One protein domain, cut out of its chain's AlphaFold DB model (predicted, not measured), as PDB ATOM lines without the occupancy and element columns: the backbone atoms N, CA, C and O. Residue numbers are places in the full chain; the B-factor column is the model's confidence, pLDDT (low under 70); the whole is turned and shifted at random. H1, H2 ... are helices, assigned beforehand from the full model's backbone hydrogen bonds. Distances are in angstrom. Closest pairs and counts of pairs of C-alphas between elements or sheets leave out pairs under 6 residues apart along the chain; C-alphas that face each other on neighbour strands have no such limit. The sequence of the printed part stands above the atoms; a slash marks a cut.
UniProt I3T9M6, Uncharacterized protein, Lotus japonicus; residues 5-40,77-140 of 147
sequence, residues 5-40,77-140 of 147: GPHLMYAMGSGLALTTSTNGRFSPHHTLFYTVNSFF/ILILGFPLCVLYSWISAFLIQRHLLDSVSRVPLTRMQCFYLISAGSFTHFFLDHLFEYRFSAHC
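AT A GLANCE: This is residues 5 to 40 and 77 to 140 of the 147 residues of an uncharacterized protein of Lotus japonicus (UniProt I3T9M6). One long helix, H4, makes the long axis; the helical hairpin of H1 and H2 packs on its middle part, and H3 crosses its first part. The last stretch of H4, with Cys 140 after it, sticks out free of the body as residues 133 to 140. The printed part has 100 residues with four named helices, in the order H1, H2, H3, H4, and no named strand; the class is all helix. The whole is compact, with a radius of gyration of the C-alphas of 14.7 A, yet elongated, spanning 51 by 29 by 18 A.

HOW THE PARTS SIT: H1, residues 5 to 21, and H2, residues 28 to 40, form a helical hairpin; they touch, closest at the C-alphas of Gly 15 and Thr 31, 4.5 A, opposite ways at a shallow tilt of 32 degrees, only just short of steep. H1 touches H4, residues 111 to 139, with residues 7 to 11 alone, closest at the C-alphas of His 7 and Leu 128, 6.6 A, at a steep tilt of 42 degrees. H2 touches H4 with residues 34 to 39 alone, closest at the C-alphas of Ser 38 and Gly 121, 4.2 A, the same way at a steep tilt of 49 degrees. H3, residues 77 to 97, touches residues 111 to 122 of H4, closest at the C-alphas of Cys 85 and Phe 115, 5.0 A, at a steep tilt of 56 degrees. H2 and H3 are near each other; H1 and H3 are apart. Each O i to N i+4 pair is within hydrogen-bond range in H1 and H2, against 15 of 17 in H3 and 24 of 25 in H4.

IN THESE COORDINATES: H1 begins at C-alpha 5 (-33.332, -6.978, -39.792) and measures 24.0 A; H2 measures 18.1 A. H3 measures 27.2 A. H4 measures 42.2 A and ends at C-alpha 139 (-25.257, -20.980, -50.725).

THE WHOLE: The farthest C-alphas, of Arg 98 and Cys 140, are 51.6 A apart. Residues 41 to 76 are not printed; C-alphas 40 and 77 are 13.4 A apart across the cut. The link from H3 to H4 is long, 13 residues. Residues 133 to 140 have pLDDT under 70.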
ATOM      1  N   GLY A   5     -31.912  -6.661 -39.616       82.12
ATOM      2  CA  GLY A   5     -33.332  -6.978 -39.792       82.12
ATOM      3  C   GLY A   5     -33.704  -8.388 -39.314       82.12
ATOM      4  O   GLY A   5     -34.523  -8.503 -38.403       82.12
ATOM      5  N   PRO A   6     -33.122  -9.462 -39.884       83.62
ATOM      6  CA  PRO A   6     -33.351 -10.834 -39.432       83.62
ATOM      7  C   PRO A   6     -33.169 -11.047 -37.925       83.62
ATOM      8  O   PRO A   6     -34.060 -11.626 -37.302       83.62
ATOM      9  N   HIS A   7     -32.091 -10.534 -37.320       83.00
ATOM     10  CA  HIS A   7     -31.868 -10.664 -35.875       83.00
ATOM     11  C   HIS A   7     -33.003 -10.046 -35.063       83.00
ATOM     12  O   HIS A   7     -33.590 -10.710 -34.208       83.00
ATOM     13  N   LEU A   8     -33.368  -8.801 -35.378       88.75
ATOM     14  CA  LEU A   8     -34.459  -8.100 -34.703       88.75
ATOM     15  C   LEU A   8     -35.808  -8.795 -34.910       88.75
ATOM     16  O   LEU A   8     -36.581  -8.906 -33.960       88.75
ATOM     17  N   MET A   9     -36.097  -9.295 -36.114       90.88
ATOM     18  CA  MET A   9     -37.358  -9.986 -36.402       90.88
ATOM     19  C   MET A   9     -37.486 -11.302 -35.629       90.88
ATOM     20  O   MET A   9     -38.526 -11.545 -35.016       90.88
ATOM     21  N   TYR A  10     -36.447 -12.143 -35.623       90.94
ATOM     22  CA  TYR A  10     -36.468 -13.417 -34.894       90.94
ATOM     23  C   TYR A  10     -36.506 -13.205 -33.379       90.94
ATOM     24  O   TYR A  10     -37.257 -13.884 -32.671       90.94
ATOM     25  N   ALA A  11     -35.747 -12.236 -32.874       91.69
ATOM     26  CA  ALA A  11     -35.764 -11.885 -31.465       91.69
ATOM     27  C   ALA A  11     -37.120 -11.299 -31.032       91.69
ATOM     28  O   ALA A  11     -37.743 -11.784 -30.089       91.69
ATOM     29  N   MET A  12     -37.666 -10.332 -31.763       93.50
ATOM     30  CA  MET A  12     -38.968  -9.760 -31.418       93.50
ATOM     31  C   MET A  12     -40.094 -10.796 -31.545       93.50
ATOM     32  O   MET A  12     -40.949 -10.885 -30.663       93.50
ATOM     33  N   GLY A  13     -40.065 -11.631 -32.588       93.56
ATOM     34  CA  GLY A  13     -41.025 -12.719 -32.783       93.56
ATOM     35  C   GLY A  13     -40.986 -13.760 -31.662       93.56
ATOM     36  O   GLY A  13     -42.030 -14.126 -31.123       93.56
ATOM     37  N   SER A  14     -39.793 -14.191 -31.243       92.50
ATOM     38  CA  SER A  14     -39.647 -15.116 -30.108       92.50
ATOM     39  C   SER A  14     -40.066 -14.476 -28.783       92.50
ATOM     40  O   SER A  14     -40.768 -15.106 -27.992       92.50
ATOM     41  N   GLY A  15     -39.755 -13.199 -28.560       92.19
ATOM     42  CA  GLY A  15     -40.226 -12.476 -27.382       92.19
ATOM     43  C   GLY A  15     -41.750 -12.267 -27.357       92.19
ATOM     44  O   GLY A  15     -42.341 -12.261 -26.276       92.19
ATOM     45  N   LEU A  16     -42.413 -12.138 -28.511       93.00
ATOM     46  CA  LEU A  16     -43.879 -12.147 -28.611       93.00
ATOM     47  C   LEU A  16     -44.455 -13.536 -28.306       93.00
ATOM     48  O   LEU A  16     -45.434 -13.638 -27.568       93.00
ATOM     49  N   ALA A  17     -43.820 -14.603 -28.798       92.56
ATOM     50  CA  ALA A  17     -44.212 -15.978 -28.487       92.56
ATOM     51  C   ALA A  17     -44.090 -16.298 -26.984       92.56
ATOM     52  O   ALA A  17     -44.921 -17.015 -26.428       92.56
ATOM     53  N   LEU A  18     -43.094 -15.735 -26.293       90.62
ATOM     54  CA  LEU A  18     -42.977 -15.838 -24.834       90.62
ATOM     55  C   LEU A  18     -44.098 -15.076 -24.115       90.62
ATOM     56  O   LEU A  18     -44.658 -15.582 -23.140       90.62
ATOM     57  N   THR A  19     -44.472 -13.892 -24.604       91.19
ATOM     58  CA  THR A  19     -45.615 -13.130 -24.073       91.19
ATOM     59  C   THR A  19     -46.904 -13.945 -24.162       91.19
ATOM     60  O   THR A  19     -47.612 -14.083 -23.163       91.19
ATOM     61  N   THR A  20     -47.190 -14.550 -25.317       90.94
ATOM     62  CA  THR A  20     -48.401 -15.366 -25.499       90.94
ATOM     63  C   THR A  20     -48.358 -16.647 -24.668       90.94
ATOM     64  O   THR A  20     -49.312 -16.939 -23.952       90.94
ATOM     65  N   SER A  21     -47.231 -17.364 -24.668       91.56
ATOM     66  CA  SER A  21     -47.070 -18.627 -23.926       91.56
ATOM     67  C   SER A  21     -47.149 -18.455 -22.407       91.56
ATOM     68  O   SER A  21     -47.462 -19.398 -21.684       91.56
ATOM     69  N   THR A  22     -46.874 -17.252 -21.902       89.38
ATOM     70  CA  THR A  22     -46.927 -16.934 -20.468       89.38
ATOM     71  C   THR A  22     -48.195 -16.177 -20.063       89.38
ATOM     72  O   THR A  22     -48.256 -15.650 -18.950       89.38
ATOM     73  N   ASN A  23     -49.204 -16.109 -20.943       88.31
ATOM     74  CA  ASN A  23     -50.446 -15.359 -20.726       88.31
ATOM     75  C   ASN A  23     -50.197 -13.895 -20.305       88.31
ATOM     76  O   ASN A  23     -50.862 -13.364 -19.417       88.31
ATOM     77  N   GLY A  24     -49.188 -13.247 -20.894       86.25
ATOM     78  CA  GLY A  24     -48.853 -11.849 -20.613       86.25
ATOM     79  C   GLY A  24     -48.078 -11.602 -19.314       86.25
ATOM     80  O   GLY A  24     -47.833 -10.443 -18.968       86.25
ATOM     81  N   ARG A  25     -47.658 -12.653 -18.587       86.75
ATOM     82  CA  ARG A  25     -46.702 -12.508 -17.472       86.75
ATOM     83  C   ARG A  25     -45.361 -11.986 -17.983       86.75
ATOM     84  O   ARG A  25     -44.785 -11.078 -17.390       86.75
ATOM     85  N   PHE A  26     -44.882 -12.558 -19.081       88.94
ATOM     86  CA  PHE A  26     -43.901 -11.906 -19.928       88.94
ATOM     87  C   PHE A  26     -44.648 -10.848 -20.742       88.94
ATOM     88  O   PHE A  26     -45.694 -11.130 -21.313       88.94
ATOM     89  N   SER A  27     -44.171  -9.613 -20.715       90.00
ATOM     90  CA  SER A  27     -44.930  -8.432 -21.147       90.00
ATOM     91  C   SER A  27     -44.091  -7.615 -22.127       90.00
ATOM     92  O   SER A  27     -42.885  -7.858 -22.215       90.00
ATOM     93  N   PRO A  28     -44.659  -6.622 -22.837       90.25
ATOM     94  CA  PRO A  28     -43.974  -5.975 -23.960       90.25
ATOM     95  C   PRO A  28     -42.589  -5.403 -23.629       90.25
ATOM     96  O   PRO A  28     -41.665  -5.507 -24.431       90.25
ATOM     97  N   HIS A  29     -42.396  -4.865 -22.421       91.69
ATOM     98  CA  HIS A  29     -41.090  -4.358 -21.990       91.69
ATOM     99  C   HIS A  29     -40.037  -5.465 -21.787       91.69
ATOM    100  O   HIS A  29     -38.845  -5.217 -21.956       91.69
ATOM    101  N   HIS A  30     -40.463  -6.686 -21.454       93.50
ATOM    102  CA  HIS A  30     -39.595  -7.855 -21.390       93.50
ATOM    103  C   HIS A  30     -39.214  -8.334 -22.793       93.50
ATOM    104  O   HIS A  30     -38.043  -8.612 -23.039       93.50
ATOM    105  N   THR A  31     -40.168  -8.353 -23.730       93.19
ATOM    106  CA  THR A  31     -39.914  -8.621 -25.156       93.19
ATOM    107  C   THR A  31     -38.912  -7.626 -25.733       93.19
ATOM    108  O   THR A  31     -37.961  -8.032 -26.396       93.19
ATOM    109  N   LEU A  32     -39.089  -6.332 -25.452       92.44
ATOM    110  CA  LEU A  32     -38.182  -5.282 -25.909       92.44
ATOM    111  C   LEU A  32     -36.782  -5.475 -25.328       92.44
ATOM    112  O   LEU A  32     -35.813  -5.504 -26.080       92.44
ATOM    113  N   PHE A  33     -36.673  -5.661 -24.012       93.25
ATOM    114  CA  PHE A  33     -35.380  -5.853 -23.362       93.25
ATOM    115  C   PHE A  33     -34.650  -7.103 -23.873       93.25
ATOM    116  O   PHE A  33     -33.466  -7.034 -24.188       93.25
ATOM    117  N   TYR A  34     -35.367  -8.217 -24.032       93.75
ATOM    118  CA  TYR A  34     -34.845  -9.431 -24.658       93.75
ATOM    119  C   TYR A  34     -34.333  -9.177 -26.075       93.75
ATOM    120  O   TYR A  34     -33.217  -9.576 -26.381       93.75
ATOM    121  N   THR A  35     -35.114  -8.469 -26.896       92.75
ATOM    122  CA  THR A  35     -34.769  -8.169 -28.293       92.75
ATOM    123  C   THR A  35     -33.521  -7.299 -28.392       92.75
ATOM    124  O   THR A  35     -32.636  -7.563 -29.199       92.75
ATOM    125  N   VAL A  36     -33.423  -6.274 -27.542       90.88
ATOM    126  CA  VAL A  36     -32.247  -5.400 -27.463       90.88
ATOM    127  C   VAL A  36     -31.026  -6.191 -27.000       90.88
ATOM    128  O   VAL A  36     -29.970  -6.079 -27.611       90.88
ATOM    129  N   ASN A  37     -31.165  -7.026 -25.967       91.44
ATOM    130  CA  ASN A  37     -30.068  -7.845 -25.456       91.44
ATOM    131  C   ASN A  37     -29.611  -8.916 -26.460       91.44
ATOM    132  O   ASN A  37     -28.418  -9.167 -26.562       91.44
ATOM    133  N   SER A  38     -30.520  -9.526 -27.223       89.19
ATOM    134  CA  SER A  38     -30.147 -10.468 -28.287       89.19
ATOM    135  C   SER A  38     -29.557  -9.786 -29.515       89.19
ATOM    136  O   SER A  38     -28.903 -10.438 -30.317       89.19
ATOM    137  N   PHE A  39     -29.834  -8.499 -29.713       86.75
ATOM    138  CA  PHE A  39     -29.300  -7.767 -30.850       86.75
ATOM    139  C   PHE A  39     -27.937  -7.159 -30.523       86.75
ATOM    140  O   PHE A  39     -26.969  -7.485 -31.185       86.75
ATOM    141  N   PHE A  40     -27.845  -6.344 -29.471       83.56
ATOM    142  CA  PHE A  40     -26.621  -5.619 -29.122       83.56
ATOM    143  C   PHE A  40     -25.732  -6.317 -28.101       83.56
ATOM    144  O   PHE A  40     -24.577  -5.939 -27.978       83.56
ATOM    145  N   ILE A  77     -22.856 -14.002 -20.230       88.12
ATOM    146  CA  ILE A  77     -23.902 -14.216 -19.229       88.12
ATOM    147  C   ILE A  77     -23.378 -13.926 -17.817       88.12
ATOM    148  O   ILE A  77     -24.085 -13.328 -17.005       88.12
ATOM    149  N   LEU A  78     -22.141 -14.322 -17.518       85.94
ATOM    150  CA  LEU A  78     -21.546 -14.140 -16.194       85.94
ATOM    151  C   LEU A  78     -21.084 -12.699 -15.947       85.94
ATOM    152  O   LEU A  78     -21.372 -12.141 -14.890       85.94
ATOM    153  N   ILE A  79     -20.389 -12.097 -16.912       84.38
ATOM    154  CA  ILE A  79     -19.735 -10.793 -16.764       84.38
ATOM    155  C   ILE A  79     -20.736  -9.660 -16.944       84.38
ATOM    156  O   ILE A  79     -20.787  -8.758 -16.115       84.38
ATOM    157  N   LEU A  80     -21.544  -9.712 -18.006       84.38
ATOM    158  CA  LEU A  80     -22.506  -8.664 -18.338       84.38
ATOM    159  C   LEU A  80     -23.932  -9.058 -17.939       84.38
ATOM    160  O   LEU A  80     -24.696  -8.232 -17.440       84.38
ATOM    161  N   GLY A  81     -24.293 -10.330 -18.106       85.50
ATOM    162  CA  GLY A  81     -25.653 -10.800 -17.862       85.50
ATOM    163  C   GLY A  81     -26.072 -10.751 -16.392       85.50
ATOM    164  O   GLY A  81     -27.198 -10.354 -16.088       85.50
ATOM    165  N   PHE A  82     -25.172 -11.075 -15.462       87.81
ATOM    166  CA  PHE A  82     -25.436 -10.959 -14.026       87.81
ATOM    167  C   PHE A  82     -25.692  -9.506 -13.573       87.81
ATOM    168  O   PHE A  82     -26.749  -9.258 -12.978       87.81
ATOM    169  N   PRO A  83     -24.819  -8.516 -13.863       89.50
ATOM    170  CA  PRO A  83     -25.103  -7.128 -13.505       89.50
ATOM    171  C   PRO A  83     -26.327  -6.569 -14.243       89.50
ATOM    172  O   PRO A  83     -27.153  -5.904 -13.612       89.50
ATOM    173  N   LEU A  84     -26.517  -6.895 -15.530       89.06
ATOM    174  CA  LEU A  84     -27.714  -6.494 -16.281       89.06
ATOM    175  C   LEU A  84     -28.993  -7.062 -15.671       89.06
ATOM    176  O   LEU A  84     -30.004  -6.368 -15.624       89.06
ATOM    177  N   CYS A  85     -28.963  -8.289 -15.152       92.50
ATOM    178  CA  CYS A  85     -30.101  -8.898 -14.474       92.50
ATOM    179  C   CYS A  85     -30.503  -8.093 -13.237       92.50
ATOM    180  O   CYS A  85     -31.682  -7.785 -13.046       92.50
ATOM    181  N   VAL A  86     -29.526  -7.743 -12.394       92.38
ATOM    182  CA  VAL A  86     -29.777  -6.953 -11.185       92.38
ATOM    183  C   VAL A  86     -30.346  -5.588 -11.566       92.38
ATOM    184  O   VAL A  86     -31.410  -5.221 -11.063       92.38
ATOM    185  N   LEU A  87     -29.699  -4.891 -12.503       92.69
ATOM    186  CA  LEU A  87     -30.123  -3.577 -12.977       92.69
ATOM    187  C   LEU A  87     -31.538  -3.614 -13.566       92.69
ATOM    188  O   LEU A  87     -32.404  -2.844 -13.154       92.69
ATOM    189  N   TYR A  88     -31.795  -4.545 -14.483       93.62
ATOM    190  CA  TYR A  88     -33.086  -4.677 -15.142       93.62
ATOM    191  C   TYR A  88     -34.198  -5.045 -14.161       93.62
ATOM    192  O   TYR A  88     -35.269  -4.446 -14.204       93.62
ATOM    193  N   SER A  89     -33.944  -5.975 -13.232       93.38
ATOM    194  CA  SER A  89     -34.926  -6.331 -12.200       93.38
ATOM    195  C   SER A  89     -35.310  -5.129 -11.332       93.38
ATOM    196  O   SER A  89     -36.480  -4.962 -10.995       93.38
ATOM    197  N   TRP A  90     -34.343  -4.264 -11.010       93.62
ATOM    198  CA  TRP A  90     -34.575  -3.069 -10.209       93.62
ATOM    199  C   TRP A  90     -35.354  -2.002 -10.985       93.62
ATOM    200  O   TRP A  90     -36.366  -1.506 -10.488       93.62
ATOM    201  N   ILE A  91     -34.942  -1.704 -12.221       93.12
ATOM    202  CA  ILE A  91     -35.611  -0.721 -13.084       93.12
ATOM    203  C   ILE A  91     -37.033  -1.175 -13.431       93.12
ATOM    204  O   ILE A  91     -37.972  -0.396 -13.285       93.12
ATOM    205  N   SER A  92     -37.215  -2.431 -13.851       92.12
ATOM    206  CA  SER A  92     -38.534  -2.983 -14.187       92.12
ATOM    207  C   SER A  92     -39.471  -2.922 -12.979       92.12
ATOM    208  O   SER A  92     -40.580  -2.397 -13.093       92.12
ATOM    209  N   ALA A  93     -39.011  -3.342 -11.793       91.75
ATOM    210  CA  ALA A  93     -39.803  -3.241 -10.570       91.75
ATOM    211  C   ALA A  93     -40.197  -1.797 -10.247       91.75
ATOM    212  O   ALA A  93     -41.370  -1.532  -9.986       91.75
ATOM    213  N   PHE A  94     -39.247  -0.862 -10.313       93.25
ATOM    214  CA  PHE A  94     -39.517   0.550 -10.066       93.25
ATOM    215  C   PHE A  94     -40.559   1.113 -11.043       93.25
ATOM    216  O   PHE A  94     -41.522   1.754 -10.623       93.25
ATOM    217  N   LEU A  95     -40.411   0.855 -12.342       92.25
ATOM    218  CA  LEU A  95     -41.309   1.393 -13.361       92.25
ATOM    219  C   LEU A  95     -42.714   0.771 -13.307       92.25
ATOM    220  O   LEU A  95     -43.699   1.486 -13.501       92.25
ATOM    221  N   ILE A  96     -42.827  -0.523 -12.992       91.38
ATOM    222  CA  ILE A  96     -44.121  -1.191 -12.769       91.38
ATOM    223  C   ILE A  96     -44.820  -0.591 -11.542       91.38
ATOM    224  O   ILE A  96     -46.002  -0.259 -11.609       91.38
ATOM    225  N   GLN A  97     -44.090  -0.380 -10.439       90.44
ATOM    226  CA  GLN A  97     -44.631   0.247  -9.223       90.44
ATOM    227  C   GLN A  97     -45.095   1.690  -9.452       90.44
ATOM    228  O   GLN A  97     -45.998   2.166  -8.769       90.44
ATOM    229  N   ARG A  98     -44.493   2.396 -10.416       90.69
ATOM    230  CA  ARG A  98     -44.875   3.758 -10.814       90.69
ATOM    231  C   ARG A  98     -45.968   3.805 -11.886       90.69
ATOM    232  O   ARG A  98     -46.288   4.897 -12.338       90.69
ATOM    233  N   HIS A  99     -46.530   2.662 -12.287       86.75
ATOM    234  CA  HIS A  99     -47.509   2.554 -13.378       86.75
ATOM    235  C   HIS A  99     -47.008   3.098 -14.727       86.75
ATOM    236  O   HIS A  99     -47.804   3.485 -15.578       86.75
ATOM    237  N   LEU A 100     -45.687   3.124 -14.931       88.69
ATOM    238  CA  LEU A 100     -45.065   3.572 -16.181       88.69
ATOM    239  C   LEU A 100     -44.903   2.435 -17.192       88.69
ATOM    240  O   LEU A 100     -44.779   2.686 -18.387       88.69
ATOM    241  N   LEU A 101     -44.891   1.188 -16.716       86.94
ATOM    242  CA  LEU A 101     -44.870   0.002 -17.560       86.94
ATOM    243  C   LEU A 101     -46.146  -0.799 -17.386       86.94
ATOM    244  O   LEU A 101     -46.574  -1.079 -16.264       86.94
ATOM    245  N   ASP A 102     -46.690  -1.228 -18.518       75.38
ATOM    246  CA  ASP A 102     -47.833  -2.118 -18.537       75.38
ATOM    247  C   ASP A 102     -47.371  -3.565 -18.311       75.38
ATOM    248  O   ASP A 102     -46.437  -4.072 -18.951       75.38
ATOM    249  N   SER A 103     -48.001  -4.226 -17.346       77.75
ATOM    250  CA  SER A 103     -47.775  -5.632 -17.025       77.75
ATOM    251  C   SER A 103     -49.093  -6.235 -16.576       77.75
ATOM    252  O   SER A 103     -49.696  -5.758 -15.614       77.75
ATOM    253  N   VAL A 104     -49.509  -7.317 -17.239       76.62
ATOM    254  CA  VAL A 104     -50.783  -8.002 -16.960       76.62
ATOM    255  C   VAL A 104     -50.858  -8.439 -15.497       76.62
ATOM    256  O   VAL A 104     -51.887  -8.285 -14.849       76.62
ATOM    257  N   SER A 105     -49.743  -8.935 -14.952       74.25
ATOM    258  CA  SER A 105     -49.680  -9.381 -13.558       74.25
ATOM    259  C   SER A 105     -49.418  -8.253 -12.557       74.25
ATOM    260  O   SER A 105     -49.630  -8.454 -11.366       74.25
ATOM    261  N   ARG A 106     -48.923  -7.088 -13.010       80.94
ATOM    262  CA  ARG A 106     -48.367  -6.000 -12.173       80.94
ATOM    263  C   ARG A 106     -47.293  -6.441 -11.167       80.94
ATOM    264  O   ARG A 106     -46.925  -5.673 -10.280       80.94
ATOM    265  N   VAL A 107     -46.765  -7.652 -11.311       84.12
ATOM    266  CA  VAL A 107     -45.684  -8.184 -10.488       84.12
ATOM    267  C   VAL A 107     -44.414  -8.202 -11.340       84.12
ATOM    268  O   VAL A 107     -44.432  -8.775 -12.433       84.12
ATOM    269  N   PRO A 108     -43.310  -7.588 -10.880       88.31
ATOM    270  CA  PRO A 108     -42.044  -7.664 -11.596       88.31
ATOM    271  C   PRO A 108     -41.508  -9.098 -11.630       88.31
ATOM    272  O   PRO A 108     -41.738  -9.891 -10.712       88.31
ATOM    273  N   LEU A 109     -40.751  -9.429 -12.678       88.38
ATOM    274  CA  LEU A 109     -40.023 -10.695 -12.733       88.38
ATOM    275  C   LEU A 109     -39.001 -10.783 -11.595       88.38
ATOM    276  O   LEU A 109     -38.398  -9.792 -11.176       88.38
ATOM    277  N   THR A 110     -38.787 -12.000 -11.094       91.69
ATOM    278  CA  THR A 110     -37.734 -12.237 -10.102       91.69
ATOM    279  C   THR A 110     -36.358 -12.069 -10.744       91.69
ATOM    280  O   THR A 110     -36.201 -12.218 -11.955       91.69
ATOM    281  N   ARG A 111     -35.319 -11.833  -9.933       91.69
ATOM    282  CA  ARG A 111     -33.936 -11.756 -10.436       91.69
ATOM    283  C   ARG A 111     -33.552 -13.001 -11.237       91.69
ATOM    284  O   ARG A 111     -33.033 -12.877 -12.332       91.69
ATOM    285  N   MET A 112     -33.903 -14.195 -10.761       91.56
ATOM    286  CA  MET A 112     -33.638 -15.426 -11.517       91.56
ATOM    287  C   MET A 112     -34.339 -15.443 -12.881       91.56
ATOM    288  O   MET A 112     -33.741 -15.850 -13.870       91.56
ATOM    289  N   GLN A 113     -35.577 -14.952 -12.960       92.56
ATOM    290  CA  GLN A 113     -36.298 -14.838 -14.231       92.56
ATOM    291  C   GLN A 113     -35.645 -13.816 -15.172       92.56
ATOM    292  O   GLN A 113     -35.508 -14.098 -16.360       92.56
ATOM    293  N   CYS A 114     -35.183 -12.674 -14.656       92.44
ATOM    294  CA  CYS A 114     -34.417 -11.697 -15.436       92.44
ATOM    295  C   CYS A 114     -33.069 -12.259 -15.911       92.44
ATOM    296  O   CYS A 114     -32.655 -11.997 -17.037       92.44
ATOM    297  N   PHE A 115     -32.398 -13.065 -15.090       92.94
ATOM    298  CA  PHE A 115     -31.157 -13.731 -15.475       92.94
ATOM    299  C   PHE A 115     -31.384 -14.724 -16.617       92.94
ATOM    300  O   PHE A 115     -30.654 -14.698 -17.611       92.94
ATOM    301  N   TYR A 116     -32.434 -15.549 -16.532       93.00
ATOM    302  CA  TYR A 116     -32.812 -16.440 -17.630       93.00
ATOM    303  C   TYR A 116     -33.206 -15.676 -18.886       93.00
ATOM    304  O   TYR A 116     -32.868 -16.110 -19.980       93.00
ATOM    305  N   LEU A 117     -33.861 -14.524 -18.742       93.00
ATOM    306  CA  LEU A 117     -34.215 -13.674 -19.869       93.00
ATOM    307  C   LEU A 117     -32.982 -13.182 -20.635       93.00
ATOM    308  O   LEU A 117     -32.933 -13.255 -21.862       93.00
ATOM    309  N   ILE A 118     -31.978 -12.700 -19.907       92.31
ATOM    310  CA  ILE A 118     -30.732 -12.204 -20.498       92.31
ATOM    311  C   ILE A 118     -29.923 -13.352 -21.098       92.31
ATOM    312  O   ILE A 118     -29.396 -13.222 -22.201       92.31
ATOM    313  N   SER A 119     -29.884 -14.490 -20.404       92.25
ATOM    314  CA  SER A 119     -29.243 -15.708 -20.903       92.25
ATOM    315  C   SER A 119     -29.895 -16.175 -22.203       92.25
ATOM    316  O   SER A 119     -29.199 -16.439 -23.175       92.25
ATOM    317  N   ALA A 120     -31.229 -16.208 -22.253       92.19
ATOM    318  CA  ALA A 120     -31.979 -16.565 -23.449       92.19
ATOM    319  C   ALA A 120     -31.671 -15.604 -24.600       92.19
ATOM    320  O   ALA A 120     -31.357 -16.068 -25.685       92.19
ATOM    321  N   GLY A 121     -31.680 -14.287 -24.361       91.75
ATOM    322  CA  GLY A 121     -31.343 -13.313 -25.404       91.75
ATOM    323  C   GLY A 121     -29.914 -13.480 -25.929       91.75
ATOM    324  O   GLY A 121     -29.700 -13.433 -27.135       91.75
ATOM    325  N   SER A 122     -28.954 -13.761 -25.045       90.44
ATOM    326  CA  SER A 122     -27.572 -14.060 -25.435       90.44
ATOM    327  C   SER A 122     -27.479 -15.334 -26.279       90.44
ATOM    328  O   SER A 122     -26.893 -15.313 -27.354       90.44
ATOM    329  N   PHE A 123     -28.127 -16.429 -25.872       90.88
ATOM    330  CA  PHE A 123     -28.164 -17.645 -26.689       90.88
ATOM    331  C   PHE A 123     -28.857 -17.426 -28.032       90.88
ATOM    332  O   PHE A 123     -28.411 -17.973 -29.037       90.88
ATOM    333  N   THR A 124     -29.915 -16.618 -28.072       91.12
ATOM    334  CA  THR A 124     -30.585 -16.240 -29.318       91.12
ATOM    335  C   THR A 124     -29.648 -15.485 -30.246       91.12
ATOM    336  O   THR A 124     -29.633 -15.798 -31.428       91.12
ATOM    337  N   HIS A 125     -28.840 -14.561 -29.728       89.62
ATOM    338  CA  HIS A 125     -27.820 -13.873 -30.514       89.62
ATOM    339  C   HIS A 125     -26.871 -14.870 -31.197       89.62
ATOM    340  O   HIS A 125     -26.842 -14.952 -32.423       89.62
ATOM    341  N   PHE A 126     -26.186 -15.712 -30.412       88.44
ATOM    342  CA  PHE A 126     -25.229 -16.693 -30.941       88.44
ATOM    343  C   PHE A 126     -25.879 -17.713 -31.878       88.44
ATOM    344  O   PHE A 126     -25.301 -18.111 -32.886       88.44
ATOM    345  N   PHE A 127     -27.102 -18.141 -31.562       89.31
ATOM    346  CA  PHE A 127     -27.854 -19.041 -32.424       89.31
ATOM    347  C   PHE A 127     -28.141 -18.408 -33.785       89.31
ATOM    348  O   PHE A 127     -27.994 -19.077 -34.803       89.31
ATOM    349  N   LEU A 128     -28.566 -17.142 -33.814       87.31
ATOM    350  CA  LEU A 128     -28.885 -16.452 -35.060       87.31
ATOM    351  C   LEU A 128     -27.623 -16.150 -35.867       87.31
ATOM    352  O   LEU A 128     -27.647 -16.322 -37.085       87.31
ATOM    353  N   ASP A 129     -26.524 -15.786 -35.210       84.00
ATOM    354  CA  ASP A 129     -25.223 -15.663 -35.863       84.00
ATOM    355  C   ASP A 129     -24.847 -16.958 -36.573       84.00
ATOM    356  O   ASP A 129     -24.701 -16.955 -37.793       84.00
ATOM    357  N   HIS A 130     -24.856 -18.093 -35.870       83.44
ATOM    358  CA  HIS A 130     -24.589 -19.387 -36.496       83.44
ATOM    359  C   HIS A 130     -25.600 -19.747 -37.592       83.44
ATOM    360  O   HIS A 130     -25.208 -20.226 -38.655       83.44
ATOM    361  N   LEU A 131     -26.900 -19.525 -37.367       82.62
ATOM    362  CA  LEU A 131     -27.955 -19.879 -38.319       82.62
ATOM    363  C   LEU A 131     -27.762 -19.173 -39.662       82.62
ATOM    364  O   LEU A 131     -27.972 -19.783 -40.716       82.62
ATOM    365  N   PHE A 132     -27.402 -17.894 -39.632       76.62
ATOM    366  CA  PHE A 132     -27.277 -17.103 -40.843       76.62
ATOM    367  C   PHE A 132     -25.863 -17.087 -41.420       76.62
ATOM    368  O   PHE A 132     -25.734 -17.000 -42.638       76.62
ATOM    369  N   GLU A 133     -24.823 -17.251 -40.609       67.88
ATOM    370  CA  GLU A 133     -23.450 -17.419 -41.087       67.88
ATOM    371  C   GLU A 133     -23.304 -18.719 -41.891       67.88
ATOM    372  O   GLU A 133     -22.850 -18.698 -43.037       67.88
ATOM    373  N   TYR A 134     -23.827 -19.841 -41.376       55.62
ATOM    374  CA  TYR A 134     -23.779 -21.124 -42.087       55.62
ATOM    375  C   TYR A 134     -24.642 -21.137 -43.354       55.62
ATOM    376  O   TYR A 134     -24.260 -21.727 -44.365       55.62
ATOM    377  N   ARG A 135     -25.815 -20.490 -43.333       51.66
ATOM    378  CA  ARG A 135     -26.709 -20.453 -44.504       51.66
ATOM    379  C   ARG A 135     -26.216 -19.518 -45.603       51.66
ATOM    380  O   ARG A 135     -26.433 -19.825 -46.772       51.66
ATOM    381  N   PHE A 136     -25.545 -18.420 -45.258       49.59
ATOM    382  CA  PHE A 136     -24.946 -17.534 -46.257       49.59
ATOM    383  C   PHE A 136     -23.714 -18.190 -46.897       49.59
ATOM    384  O   PHE A 136     -23.605 -18.223 -48.123       49.59
ATOM    385  N   SER A 137     -22.859 -18.828 -46.088       49.28
ATOM    386  CA  SER A 137     -21.644 -19.502 -46.564       49.28
ATOM    387  C   SER A 137     -21.907 -20.802 -47.343       49.28
ATOM    388  O   SER A 137     -21.092 -21.184 -48.178       49.28
ATOM    389  N   ALA A 138     -23.028 -21.498 -47.108       47.31
ATOM    390  CA  ALA A 138     -23.370 -22.737 -47.823       47.31
ATOM    391  C   ALA A 138     -24.087 -22.518 -49.172       47.31
ATOM    392  O   ALA A 138     -24.214 -23.454 -49.961       47.31
ATOM    393  N   HIS A 139     -24.601 -21.315 -49.448       45.62
ATOM    394  CA  HIS A 139     -25.257 -20.980 -50.725       45.62
ATOM    395  C   HIS A 139     -24.442 -20.013 -51.585       45.62
ATOM    396  O   HIS A 139     -24.605 -19.989 -52.805       45.62
ATOM    397  N   CYS A 140     -23.533 -19.259 -50.977       43.03
ATOM    398  CA  CYS A 140     -22.559 -18.436 -51.667       43.03
ATOM    399  C   CYS A 140     -21.184 -18.974 -51.273       43.03
ATOM    400  O   CYS A 140     -20.793 -18.832 -50.121       43.03
TER     401      CYS A 140